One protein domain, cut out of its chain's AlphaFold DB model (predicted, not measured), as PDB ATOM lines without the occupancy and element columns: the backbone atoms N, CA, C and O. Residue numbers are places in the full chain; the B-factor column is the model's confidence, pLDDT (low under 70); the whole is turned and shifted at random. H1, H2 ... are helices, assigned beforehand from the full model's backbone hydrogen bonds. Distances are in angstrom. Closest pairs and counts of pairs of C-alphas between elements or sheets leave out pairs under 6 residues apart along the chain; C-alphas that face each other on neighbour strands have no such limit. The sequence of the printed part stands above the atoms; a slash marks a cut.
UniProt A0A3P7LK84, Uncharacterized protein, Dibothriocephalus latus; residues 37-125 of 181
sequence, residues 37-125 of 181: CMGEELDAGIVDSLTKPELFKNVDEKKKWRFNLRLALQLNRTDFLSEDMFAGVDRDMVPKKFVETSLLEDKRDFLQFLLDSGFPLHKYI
ATOM      1  N   CYS A  37     -16.228   3.602  17.260       58.59
ATOM      2  CA  CYS A  37     -16.688   3.390  18.631       58.59
ATOM      3  C   CYS A  37     -15.699   2.542  19.442       58.59
ATOM      4  O   CYS A  37     -15.579   1.331  19.231       58.59
ATOM      5  N   MET A  38     -15.028   3.153  20.418       63.19
ATOM      6  CA  MET A  38     -14.195   2.433  21.386       63.19
ATOM      7  C   MET A  38     -14.989   2.144  22.663       63.19
ATOM      8  O   MET A  38     -15.438   3.067  23.329       63.19
ATOM      9  N   GLY A  39     -15.117   0.861  23.029       68.19
ATOM     10  CA  GLY A  39     -15.573   0.380  24.345       68.19
ATOM     11  C   GLY A  39     -16.832   1.056  24.908       68.19
ATOM     12  O   GLY A  39     -17.945   0.599  24.665       68.19
ATOM     13  N   GLU A  40     -16.635   2.124  25.681       71.50
ATOM     14  CA  GLU A  40     -17.687   2.913  26.337       71.50
ATOM     15  C   GLU A  40     -18.679   3.534  25.335       71.50
ATOM     16  O   GLU A  40     -19.877   3.576  25.606       71.50
ATOM     17  N   GLU A  41     -18.221   3.925  24.143       76.00
ATOM     18  CA  GLU A  41     -19.077   4.496  23.088       76.00
ATOM     19  C   GLU A  41     -19.990   3.443  22.446       76.00
ATOM     20  O   GLU A  41     -21.134   3.729  22.098       76.00
ATOM     21  N   LEU A  42     -19.506   2.202  22.326       82.88
ATOM     22  CA  LEU A  42     -20.311   1.078  21.845       82.88
ATOM     23  C   LEU A  42     -21.387   0.709  22.874       82.88
ATOM     24  O   LEU A  42     -22.531   0.462  22.507       82.88
ATOM     25  N   ASP A  43     -21.033   0.694  24.159       83.00
ATOM     26  CA  ASP A  43     -21.979   0.430  25.248       83.00
ATOM     27  C   ASP A  43     -23.038   1.545  25.366       83.00
ATOM     28  O   ASP A  43     -24.218   1.278  25.589       83.00
ATOM     29  N   ALA A  44     -22.652   2.812  25.175       83.31
ATOM     30  CA  ALA A  44     -23.594   3.927  25.048       83.31
ATOM     31  C   ALA A  44     -24.550   3.725  23.860       83.31
ATOM     32  O   ALA A  44     -25.761   3.689  24.063       83.31
ATOM     33  N   GLY A  45     -24.017   3.450  22.662       85.06
ATOM     34  CA  GLY A  45     -24.827   3.224  21.461       85.06
ATOM     35  C   GLY A  45     -25.797   2.044  21.583       85.06
ATOM     36  O   GLY A  45     -26.946   2.137  21.165       85.06
ATOM     37  N   ILE A  46     -25.389   0.942  22.224       86.62
ATOM     38  CA  ILE A  46     -26.285  -0.197  22.483       86.62
ATOM     39  C   ILE A  46     -27.444   0.211  23.403       86.62
ATOM     40  O   ILE A  46     -28.580  -0.219  23.198       86.62
ATOM     41  N   VAL A  47     -27.186   1.020  24.429       89.12
ATOM     42  CA  VAL A  47     -28.246   1.479  25.335       89.12
ATOM     43  C   VAL A  47     -29.167   2.488  24.668       89.12
ATOM     44  O   VAL A  47     -30.381   2.388  24.855       89.12
ATOM     45  N   ASP A  48     -28.635   3.379  23.838       86.69
ATOM     46  CA  ASP A  48     -29.442   4.289  23.025       86.69
ATOM     47  C   ASP A  48     -30.374   3.491  22.104       86.69
ATOM     48  O   ASP A  48     -31.588   3.714  22.121       86.69
ATOM     49  N   SER A  49     -29.865   2.448  21.432       87.81
ATOM     50  CA  SER A  49     -30.693   1.523  20.645       87.81
ATOM     51  C   SER A  49     -31.823   0.900  21.457       87.81
ATOM     52  O   SER A  49     -32.951   0.811  20.978       87.81
ATOM     53  N   LEU A  50     -31.538   0.449  22.681       88.50
ATOM     54  CA  LEU A  50     -32.506  -0.240  23.542       88.50
ATOM     55  C   LEU A  50     -33.524   0.700  24.197       88.50
ATOM     56  O   LEU A  50     -34.533   0.231  24.731       88.50
ATOM     57  N   THR A  51     -33.270   2.006  24.175       88.00
ATOM     58  CA  THR A  51     -34.109   3.020  24.824       88.00
ATOM     59  C   THR A  51     -34.830   3.931  23.830       88.00
ATOM     60  O   THR A  51     -35.586   4.814  24.251       88.00
ATOM     61  N   LYS A  52     -34.704   3.651  22.524       87.25
ATOM     62  CA  LYS A  52     -35.411   4.344  21.440       87.25
ATOM     63  C   LYS A  52     -36.914   4.485  21.704       87.25
ATOM     64  O   LYS A  52     -37.582   3.481  21.976       87.25
ATOM     65  N   PRO A  53     -37.491   5.696  21.577       84.25
ATOM     66  CA  PRO A  53     -38.927   5.922  21.741       84.25
ATOM     67  C   PRO A  53     -39.804   5.007  20.877       84.25
ATOM     68  O   PRO A  53     -40.883   4.591  21.306       84.25
ATOM     69  N   GLU A  54     -39.331   4.659  19.685       86.75
ATOM     70  CA  GLU A  54     -40.035   3.873  18.677       86.75
ATOM     71  C   GLU A  54     -40.249   2.420  19.115       86.75
ATOM     72  O   GLU A  54     -41.290   1.839  18.796       86.75
ATOM     73  N   LEU A  55     -39.355   1.868  19.949       84.00
ATOM     74  CA  LEU A  55     -39.536   0.555  20.591       84.00
ATOM     75  C   LEU A  55     -40.719   0.534  21.565       84.00
ATOM     76  O   LEU A  55     -41.284  -0.524  21.848       84.00
ATOM     77  N   PHE A  56     -41.113   1.700  22.073       84.44
ATOM     78  CA  PHE A  56     -42.188   1.852  23.049       84.44
ATOM     79  C   PHE A  56     -43.463   2.439  22.438       84.44
ATOM     80  O   PHE A  56     -44.370   2.841  23.170       84.44
ATOM     81  N   LYS A  57     -43.587   2.454  21.105       81.75
ATOM     82  CA  LYS A  57     -44.815   2.878  20.427       81.75
ATOM     83  C   LYS A  57     -45.980   1.984  20.875       81.75
ATOM     84  O   LYS A  57     -45.981   0.779  20.641       81.75
ATOM     85  N   ASN A  58     -46.985   2.585  21.516       83.81
ATOM     86  CA  ASN A  58     -48.139   1.916  22.146       83.81
ATOM     87  C   ASN A  58     -47.841   1.137  23.444       83.81
ATOM     88  O   ASN A  58     -48.684   0.363  23.905       83.81
ATOM     89  N   VAL A  59     -46.670   1.327  24.052       84.50
ATOM     90  CA  VAL A  59     -46.358   0.775  25.373       84.50
ATOM     91  C   VAL A  59     -46.757   1.783  26.447       84.50
ATOM     92  O   VAL A  59     -46.491   2.972  26.340       84.50
ATOM     93  N   ASP A  60     -47.404   1.286  27.497       83.31
ATOM     94  CA  ASP A  60     -47.735   2.065  28.690       83.31
ATOM     95  C   ASP A  60     -46.468   2.671  29.322       83.31
ATOM     96  O   ASP A  60     -45.492   1.951  29.564       83.31
ATOM     97  N   GLU A  61     -46.499   3.967  29.646       80.12
ATOM     98  CA  GLU A  61     -45.375   4.696  30.253       80.12
ATOM     99  C   GLU A  61     -44.868   3.990  31.514       80.12
ATOM    100  O   GLU A  61     -43.660   3.903  31.753       80.12
ATOM    101  N   LYS A  62     -45.773   3.349  32.272       79.62
ATOM    102  CA  LYS A  62     -45.389   2.571  33.452       79.62
ATOM    103  C   LYS A  62     -44.467   1.393  33.137       79.62
ATOM    104  O   LYS A  62     -43.584   1.042  33.922       79.62
ATOM    105  N   LYS A  63     -44.690   0.733  32.001       82.81
ATOM    106  CA  LYS A  63     -43.854  -0.383  31.547       82.81
ATOM    107  C   LYS A  63     -42.526   0.123  30.994       82.81
ATOM    108  O   LYS A  63     -41.509  -0.514  31.259       82.81
ATOM    109  N   LYS A  64     -42.538   1.264  30.298       84.75
ATOM    110  CA  LYS A  64     -41.348   1.910  29.734       84.75
ATOM    111  C   LYS A  64     -40.346   2.309  30.818       84.75
ATOM    112  O   LYS A  64     -39.222   1.817  30.804       84.75
ATOM    113  N   TRP A  65     -40.749   3.090  31.827       83.44
ATOM    114  CA  TRP A  65     -39.802   3.480  32.886       83.44
ATOM    115  C   TRP A  65     -39.314   2.278  33.699       83.44
ATOM    116  O   TRP A  65     -38.148   2.221  34.081       83.44
ATOM    117  N   ARG A  66     -40.171   1.272  33.927       85.56
ATOM    118  CA  ARG A  66     -39.775   0.048  34.636       85.56
ATOM    119  C   ARG A  66     -38.727  -0.752  33.862       85.56
ATOM    120  O   ARG A  66     -37.861  -1.367  34.486       85.56
ATOM    121  N   PHE A  67     -38.827  -0.781  32.534       88.44
ATOM    122  CA  PHE A  67     -37.804  -1.366  31.672       88.44
ATOM    123  C   PHE A  67     -36.495  -0.578  31.788       88.44
ATOM    124  O   PHE A  67     -35.477  -1.179  32.129       88.44
ATOM    125  N   ASN A  68     -36.549   0.748  31.641       88.25
ATOM    126  CA  ASN A  68     -35.372   1.615  31.731       88.25
ATOM    127  C   ASN A  68     -34.665   1.500  33.086       88.25
ATOM    128  O   ASN A  68     -33.452   1.329  33.123       88.25
ATOM    129  N   LEU A  69     -35.400   1.477  34.203       88.44
ATOM    130  CA  LEU A  69     -34.794   1.259  35.520       88.44
ATOM    131  C   LEU A  69     -34.134  -0.107  35.649       88.44
ATOM    132  O   LEU A  69     -33.105  -0.234  36.306       88.44
ATOM    133  N   ARG A  70     -34.739  -1.157  35.081       89.56
ATOM    134  CA  ARG A  70     -34.130  -2.492  35.114       89.56
ATOM    135  C   ARG A  70     -32.837  -2.497  34.315       89.56
ATOM    136  O   ARG A  70     -31.862  -3.064  34.793       89.56
ATOM    137  N   LEU A  71     -32.840  -1.876  33.142       90.06
ATOM    138  CA  LEU A  71     -31.653  -1.743  32.310       90.06
ATOM    139  C   LEU A  71     -30.556  -0.976  33.063       90.06
ATOM    140  O   LEU A  71     -29.442  -1.478  33.187       90.06
ATOM    141  N   ALA A  72     -30.914   0.151  33.680       89.31
ATOM    142  CA  ALA A  72     -30.006   0.979  34.464       89.31
ATOM    143  C   ALA A  72     -29.388   0.222  35.647       89.31
ATOM    144  O   ALA A  72     -28.178   0.263  35.850       89.31
ATOM    145  N   LEU A  73     -30.200  -0.540  36.387       90.19
ATOM    146  CA  LEU A  73     -29.725  -1.383  37.485       90.19
ATOM    147  C   LEU A  73     -28.723  -2.443  37.007       90.19
ATOM    148  O   LEU A  73     -27.688  -2.651  37.636       90.19
ATOM    149  N   GLN A  74     -29.043  -3.146  35.916       89.44
ATOM    150  CA  GLN A  74     -28.197  -4.232  35.414       89.44
ATOM    151  C   GLN A  74     -26.848  -3.704  34.921       89.44
ATOM    152  O   GLN A  74     -25.806  -4.249  35.286       89.44
ATOM    153  N   LEU A  75     -26.874  -2.604  34.168       86.94
ATOM    154  CA  LEU A  75     -25.678  -1.976  33.609       86.94
ATOM    155  C   LEU A  75     -24.930  -1.087  34.616       86.94
ATOM    156  O   LEU A  75     -23.789  -0.728  34.362       86.94
ATOM    157  N   ASN A  76     -25.536  -0.769  35.767       86.38
ATOM    158  CA  ASN A  76     -25.061   0.263  36.695       86.38
ATOM    159  C   ASN A  76     -24.825   1.619  36.004       86.38
ATOM    160  O   ASN A  76     -23.852   2.307  36.297       86.38
ATOM    161  N   ARG A  77     -25.696   1.991  35.063       85.56
ATOM    162  CA  ARG A  77     -25.615   3.269  34.345       85.56
ATOM    163  C   ARG A  77     -26.951   3.982  34.380       85.56
ATOM    164  O   ARG A  77     -27.994   3.345  34.251       85.56
ATOM    165  N   THR A  78     -26.918   5.289  34.574       87.94
ATOM    166  CA  THR A  78     -28.109   6.128  34.773       87.94
ATOM    167  C   THR A  78     -28.106   7.371  33.887       87.94
ATOM    168  O   THR A  78     -29.069   8.126  33.901       87.94
ATOM    169  N   ASP A  79     -27.062   7.547  33.082       86.44
ATOM    170  CA  ASP A  79     -26.833   8.639  32.134       86.44
ATOM    171  C   ASP A  79     -27.936   8.778  31.074       86.44
ATOM    172  O   ASP A  79     -28.271   9.886  30.669       86.44
ATOM    173  N   PHE A  80     -28.548   7.665  30.668       86.44
ATOM    174  CA  PHE A  80     -29.650   7.641  29.700       86.44
ATOM    175  C   PHE A  80     -31.043   7.850  30.328       86.44
ATOM    176  O   PHE A  80     -32.061   7.842  29.628       86.44
ATOM    177  N   LEU A  81     -31.136   7.967  31.657       86.56
ATOM    178  CA  LEU A  81     -32.409   8.161  32.343       86.56
ATOM    179  C   LEU A  81     -32.802   9.642  32.335       86.56
ATOM    180  O   LEU A  81     -32.005  10.517  32.650       86.56
ATOM    181  N   SER A  82     -34.066   9.921  32.018       80.44
ATOM    182  CA  SER A  82     -34.610  11.279  32.113       80.44
ATOM    183  C   SER A  82     -34.798  11.694  33.575       80.44
ATOM    184  O   SER A  82     -35.321  10.915  34.373       80.44
ATOM    185  N   GLU A  83     -34.452  12.940  33.908       73.56
ATOM    186  CA  GLU A  83     -34.674  13.534  35.238       73.56
ATOM    187  C   GLU A  83     -36.160  13.501  35.643       73.56
ATOM    188  O   GLU A  83     -36.506  13.240  36.796       73.56
ATOM    189  N   ASP A  84     -37.055  13.656  34.665       73.62
ATOM    190  CA  ASP A  84     -38.504  13.663  34.864       73.62
ATOM    191  C   ASP A  84     -39.128  12.259  34.818       73.62
ATOM    192  O   ASP A  84     -40.351  12.121  34.830       73.62
ATOM    193  N   MET A  85     -38.335  11.179  34.785       73.62
ATOM    194  CA  MET A  85     -38.876   9.819  34.618       73.62
ATOM    195  C   MET A  85     -39.817   9.370  35.749       73.62
ATOM    196  O   MET A  85     -40.570   8.408  35.589       73.62
ATOM    197  N   PHE A  86     -39.766  10.051  36.893       72.62
ATOM    198  CA  PHE A  86     -40.642   9.812  38.039       72.62
ATOM    199  C   PHE A  86     -41.807  10.807  38.134       72.62
ATOM    200  O   PHE A  86     -42.619  10.706  39.057       72.62
ATOM    201  N   ALA A  87     -41.920  11.763  37.207       70.88
ATOM    202  CA  ALA A  87     -43.015  12.720  37.185       70.88
ATOM    203  C   ALA A  87     -44.354  11.984  36.997       70.88
ATOM    204  O   ALA A  87     -44.591  11.314  35.996       70.88
ATOM    205  N   GLY A  88     -45.234  12.074  37.998       65.44
ATOM    206  CA  GLY A  88     -46.537  11.400  37.979       65.44
ATOM    207  C   GLY A  88     -46.501   9.895  38.276       65.44
ATOM    208  O   GLY A  88     -47.544   9.245  38.212       65.44
ATOM    209  N   VAL A  89     -45.340   9.334  38.636       69.19
ATOM    210  CA  VAL A  89     -45.219   7.941  39.083       69.19
ATOM    211  C   VAL A  89     -45.329   7.881  40.602       69.19
ATOM    212  O   VAL A  89     -44.649   8.608  41.325       69.19
ATOM    213  N   ASP A  90     -46.174   6.977  41.095       70.56
ATOM    214  CA  ASP A  90     -46.221   6.663  42.518       70.56
ATOM    215  C   ASP A  90     -44.876   6.060  42.956       70.56
ATOM    216  O   ASP A  90     -44.455   5.005  42.471       70.56
ATOM    217  N   ARG A  91     -44.187   6.748  43.870       67.19
ATOM    218  CA  ARG A  91     -42.858   6.365  44.363       67.19
ATOM    219  C   ARG A  91     -42.882   5.028  45.107       67.19
ATOM    220  O   ARG A  91     -41.866   4.340  45.147       67.19
ATOM    221  N   ASP A  92     -44.040   4.592  45.594       66.38
ATOM    222  CA  ASP A  92     -44.190   3.271  46.204       66.38
ATOM    223  C   ASP A  92     -44.162   2.132  45.161       66.38
ATOM    224  O   ASP A  92     -44.066   0.953  45.511       66.38
ATOM    225  N   MET A  93     -44.171   2.453  43.857       65.81
ATOM    226  CA  MET A  93     -44.037   1.466  42.784       65.81
ATOM    227  C   MET A  93     -42.604   1.033  42.494       65.81
ATOM    228  O   MET A  93     -42.444   0.033  41.784       65.81
ATOM    229  N   VAL A  94     -41.573   1.725  43.000       69.19
ATOM    230  CA  VAL A  94     -40.197   1.232  42.852       69.19
ATOM    231  C   VAL A  94     -40.065  -0.061  43.652       69.19
ATOM    232  O   VAL A  94     -40.205  -0.055  44.878       69.19
ATOM    233  N   PRO A  95     -39.828  -1.211  42.993       73.44
ATOM    234  CA  PRO A  95     -39.859  -2.474  43.708       73.44
ATOM    235  C   PRO A  95     -38.700  -2.547  44.701       73.44
ATOM    236  O   PRO A  95     -37.555  -2.348  44.312       73.44
ATOM    237  N   LYS A  96     -38.979  -2.946  45.951       80.50
ATOM    238  CA  LYS A  96     -37.973  -3.184  47.012       80.50
ATOM    239  C   LYS A  96     -36.751  -3.979  46.525       80.50
ATOM    240  O   LYS A  96     -35.631  -3.730  46.956       80.50
ATOM    241  N   LYS A  97     -36.973  -4.892  45.574       82.56
ATOM    242  CA  LYS A  97     -35.926  -5.687  44.919       82.56
ATOM    243  C   LYS A  97     -34.838  -4.846  44.244       82.56
ATOM    244  O   LYS A  97     -33.703  -5.281  44.237       82.56
ATOM    245  N   PHE A  98     -35.157  -3.672  43.696       84.38
ATOM    246  CA  PHE A  98     -34.153  -2.807  43.072       84.38
ATOM    247  C   PHE A  98     -33.137  -2.327  44.100       84.38
ATOM    248  O   PHE A  98     -31.943  -2.488  43.883       84.38
ATOM    249  N   VAL A  99     -33.603  -1.824  45.245       84.38
ATOM    250  CA  VAL A  99     -32.725  -1.378  46.336       84.38
ATOM    251  C   VAL A  99     -31.915  -2.551  46.896       84.38
ATOM    252  O   VAL A  99     -30.705  -2.436  47.049       84.38
ATOM    253  N   GLU A 100     -32.557  -3.701  47.135       86.44
ATOM    254  CA  GLU A 100     -31.884  -4.915  47.625       86.44
ATOM    255  C   GLU A 100     -30.776  -5.393  46.675       86.44
ATOM    256  O   GLU A 100     -29.645  -5.583  47.114       86.44
ATOM    257  N   THR A 101     -31.065  -5.535  45.377       86.75
ATOM    258  CA  THR A 101     -30.066  -5.929  44.370       86.75
ATOM    259  C   THR A 101     -28.946  -4.901  44.260       86.75
ATOM    260  O   THR A 101     -27.783  -5.282  44.194       86.75
ATOM    261  N   SER A 102     -29.273  -3.608  44.302       87.75
ATOM    262  CA  SER A 102     -28.261  -2.553  44.189       87.75
ATOM    263  C   SER A 102     -27.264  -2.579  45.344       87.75
ATOM    264  O   SER A 102     -26.074  -2.380  45.131       87.75
ATOM    265  N   LEU A 103     -27.743  -2.848  46.562       87.12
ATOM    266  CA  LEU A 103     -26.898  -2.958  47.751       87.12
ATOM    267  C   LEU A 103     -26.060  -4.244  47.748       87.12
ATOM    268  O   LEU A 103     -24.914  -4.216  48.181       87.12
ATOM    269  N   LEU A 104     -26.615  -5.360  47.263       85.75
ATOM    270  CA  LEU A 104     -25.904  -6.642  47.187       85.75
ATOM    271  C   LEU A 104     -24.810  -6.658  46.111       85.75
ATOM    272  O   LEU A 104     -23.782  -7.300  46.302       85.75
ATOM    273  N   GLU A 105     -25.032  -5.979  44.986       87.00
ATOM    274  CA  GLU A 105     -24.116  -5.967  43.837       87.00
ATOM    275  C   GLU A 105     -23.229  -4.705  43.762       87.00
ATOM    276  O   GLU A 105     -22.583  -4.481  42.742       87.00
ATOM    277  N   ASP A 106     -23.204  -3.875  44.814       86.19
ATOM    278  CA  ASP A 106     -22.453  -2.604  44.897       86.19
ATOM    279  C   ASP A 106     -22.715  -1.648  43.708       86.19
ATOM    280  O   ASP A 106     -21.806  -1.058  43.122       86.19
ATOM    281  N   LYS A 107     -23.990  -1.488  43.334       88.44
ATOM    282  CA  LYS A 107     -24.450  -0.634  42.221       88.44
ATOM    283  C   LYS A 107     -24.586   0.825  42.668       88.44
ATOM    284  O   LYS A 107     -25.690   1.332  42.883       88.44
ATOM    285  N   ARG A 108     -23.448   1.486  42.889       87.69
ATOM    286  CA  ARG A 108     -23.383   2.819  43.516       87.69
ATOM    287  C   ARG A 108     -24.057   3.912  42.701       87.69
ATOM    288  O   ARG A 108     -24.807   4.693  43.277       87.69
ATOM    289  N   ASP A 109     -23.836   3.941  41.392       87.19
ATOM    290  CA  ASP A 109     -24.376   4.993  40.521       87.19
ATOM    291  C   ASP A 109     -25.904   4.924  40.473       87.19
ATOM    292  O   ASP A 109     -26.599   5.936  40.564       87.19
ATOM    293  N   PHE A 110     -26.443   3.702  40.457       88.38
ATOM    294  CA  PHE A 110     -27.880   3.482  40.550       88.38
ATOM    295  C   PHE A 110     -28.455   3.871  41.925       88.38
ATOM    296  O   PHE A 110     -29.523   4.478  41.999       88.38
ATOM    297  N   LEU A 111     -27.759   3.563  43.029       87.81
ATOM    298  CA  LEU A 111     -28.179   3.990  44.372       87.81
ATOM    299  C   LEU A 111     -28.158   5.511  44.530       87.81
ATOM    300  O   LEU A 111     -29.086   6.069  45.117       87.81
ATOM    301  N   GLN A 112     -27.127   6.167  43.999       88.75
ATOM    302  CA  GLN A 112     -27.006   7.620  44.006       88.75
ATOM    303  C   GLN A 112     -28.158   8.255  43.225       88.75
ATOM    304  O   GLN A 112     -28.860   9.108  43.755       88.75
ATOM    305  N   PHE A 113     -28.452   7.739  42.032       87.81
ATOM    306  CA  PHE A 113     -29.593   8.179  41.233       87.81
ATOM    307  C   PHE A 113     -30.935   8.056  41.976       87.81
ATOM    308  O   PHE A 113     -31.762   8.972  41.942       87.81
ATOM    309  N   LEU A 114     -31.165   6.947  42.690       85.31
ATOM    310  CA  LEU A 114     -32.368   6.789  43.517       85.31
ATOM    311  C   LEU A 114     -32.427   7.818  44.658       85.31
ATOM    312  O   LEU A 114     -33.507   8.333  44.960       85.31
ATOM    313  N   LEU A 115     -31.293   8.122  45.295       85.75
ATOM    314  CA  LEU A 115     -31.207   9.143  46.343       85.75
ATOM    315  C   LEU A 115     -31.505  10.540  45.799       85.75
ATOM    316  O   LEU A 115     -32.325  11.248  46.386       85.75
ATOM    317  N   ASP A 116     -30.902  10.899  44.668       86.56
ATOM    318  CA  ASP A 116     -31.077  12.199  44.013       86.56
ATOM    319  C   ASP A 116     -32.523  12.396  43.541       86.56
ATOM    320  O   ASP A 116     -33.091  13.482  43.649       86.56
ATOM    321  N   SER A 117     -33.178  11.304  43.143       82.06
ATOM    322  CA  SER A 117     -34.606  11.270  42.805       82.06
ATOM    323  C   SER A 117     -35.537  11.373  44.030       82.06
ATOM    324  O   SER A 117     -36.766  11.404  43.900       82.06
ATOM    325  N   GLY A 118     -34.982  11.423  45.246       79.38
ATOM    326  CA  GLY A 118     -35.722  11.596  46.494       79.38
ATOM    327  C   GLY A 118     -36.430  10.331  46.985       79.38
ATOM    328  O   GLY A 118     -37.474  10.434  47.644       79.38
ATOM    329  N   PHE A 119     -35.906   9.140  46.667       80.88
ATOM    330  CA  PHE A 119     -36.448   7.890  47.200       80.88
ATOM    331  C   PHE A 119     -36.063   7.692  48.673       80.88
ATOM    332  O   PHE A 119     -34.890   7.798  49.038       80.88
ATOM    333  N   PRO A 120     -37.022   7.340  49.547       79.88
ATOM    334  CA  PRO A 120     -36.753   7.135  50.963       79.88
ATOM    335  C   PRO A 120     -36.086   5.771  51.204       79.88
ATOM    336  O   PRO A 120     -36.734   4.836  51.675       79.88
ATOM    337  N   LEU A 121     -34.782   5.650  50.913       80.38
ATOM    338  CA  LEU A 121     -34.032   4.390  51.058       80.38
ATOM    339  C   LEU A 121     -34.175   3.767  52.455       80.38
ATOM    340  O   LEU A 121     -34.285   2.548  52.571       80.38
ATOM    341  N   HIS A 122     -34.269   4.593  53.503       80.69
ATOM    342  CA  HIS A 122     -34.452   4.147  54.888       80.69
ATOM    343  C   HIS A 122     -35.675   3.236  55.089       80.69
ATOM    344  O   HIS A 122     -35.622   2.343  55.926       80.69
ATOM    345  N   LYS A 123     -36.753   3.399  54.304       82.94
ATOM    346  CA  LYS A 123     -37.946   2.534  54.389       82.94
ATOM    347  C   LYS A 123     -37.681   1.108  53.901       82.94
ATOM    348  O   LYS A 123     -38.422   0.189  54.239       82.94
ATOM    349  N   TYR A 124     -36.648   0.923  53.083       78.38
ATOM    350  CA  TYR A 124     -36.309  -0.362  52.476       78.38
ATOM    351  C   TYR A 124     -35.211  -1.107  53.244       78.38
ATOM    352  O   TYR A 124     -35.078  -2.320  53.065       78.38
ATOM    353  N   ILE A 125     -34.474  -0.413  54.122       83.00
ATOM    354  CA  ILE A 125     -33.475  -1.005  55.015       83.00
ATOM    355  C   ILE A 125     -34.190  -1.690  56.181       83.00
ATOM    356  O   ILE A 125     -34.490  -1.077  57.202       83.00
TER     357      ILE A 125
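This is residues 37 to 125 of the 181 residues of an uncharacterized protein of Dibothriocephalus latus (UniProt A0A3P7LK84). Three helices, H1, H3 and H5, stand loosely side by side in a row with H3 in the middle; H6 folds back on H5 as a helical hairpin. The printed part has 89 residues, six named helices, H1 to H6, and no named strand: all helix, compact, radius of gyration of the C-alphas 13.5 A, spans 40 by 32 by 19 A.

Start at H1, residues 40 to 51, close but not clearly touching H3, residues 61 to 75; Thr 51 and Asn 68 have the closest C-alphas, 7.2 A apart, at a shallow tilt of 22 degrees, opposite ways. H2, residues 53 to 56, and H4, residues 83 to 86, are also close but not clearly touching H3, with closest C-alphas Phe 56 to Lys 64 at 6.7 A and Trp 65 to Met 85 at 6.6 A. H3, with residues 70 to 73 alone, only just touches H5, residues 96 to 104, with 3 pairs of C-alphas within 8 A, the closest Leu 73 and Ser 102 at 7.0 A. H5 and H6, residues 108 to 116, touch, closest at C-alphas Ser 102 and Leu 111, 6.5 A. Look at H1, H3, H5 and H6: every O i to N i+4 pair is within hydrogen-bond range.

Find C-alpha 40 at (-17.687, 2.913, 26.337); H1 runs 16.5 A, H3 21.1 A, and H6 ends at C-alpha 116, (-31.077, 12.199, 44.013).

The printed part has no cut; pLDDT is under 70 at residues 37 to 39, 88 to 89 and 91 to 94.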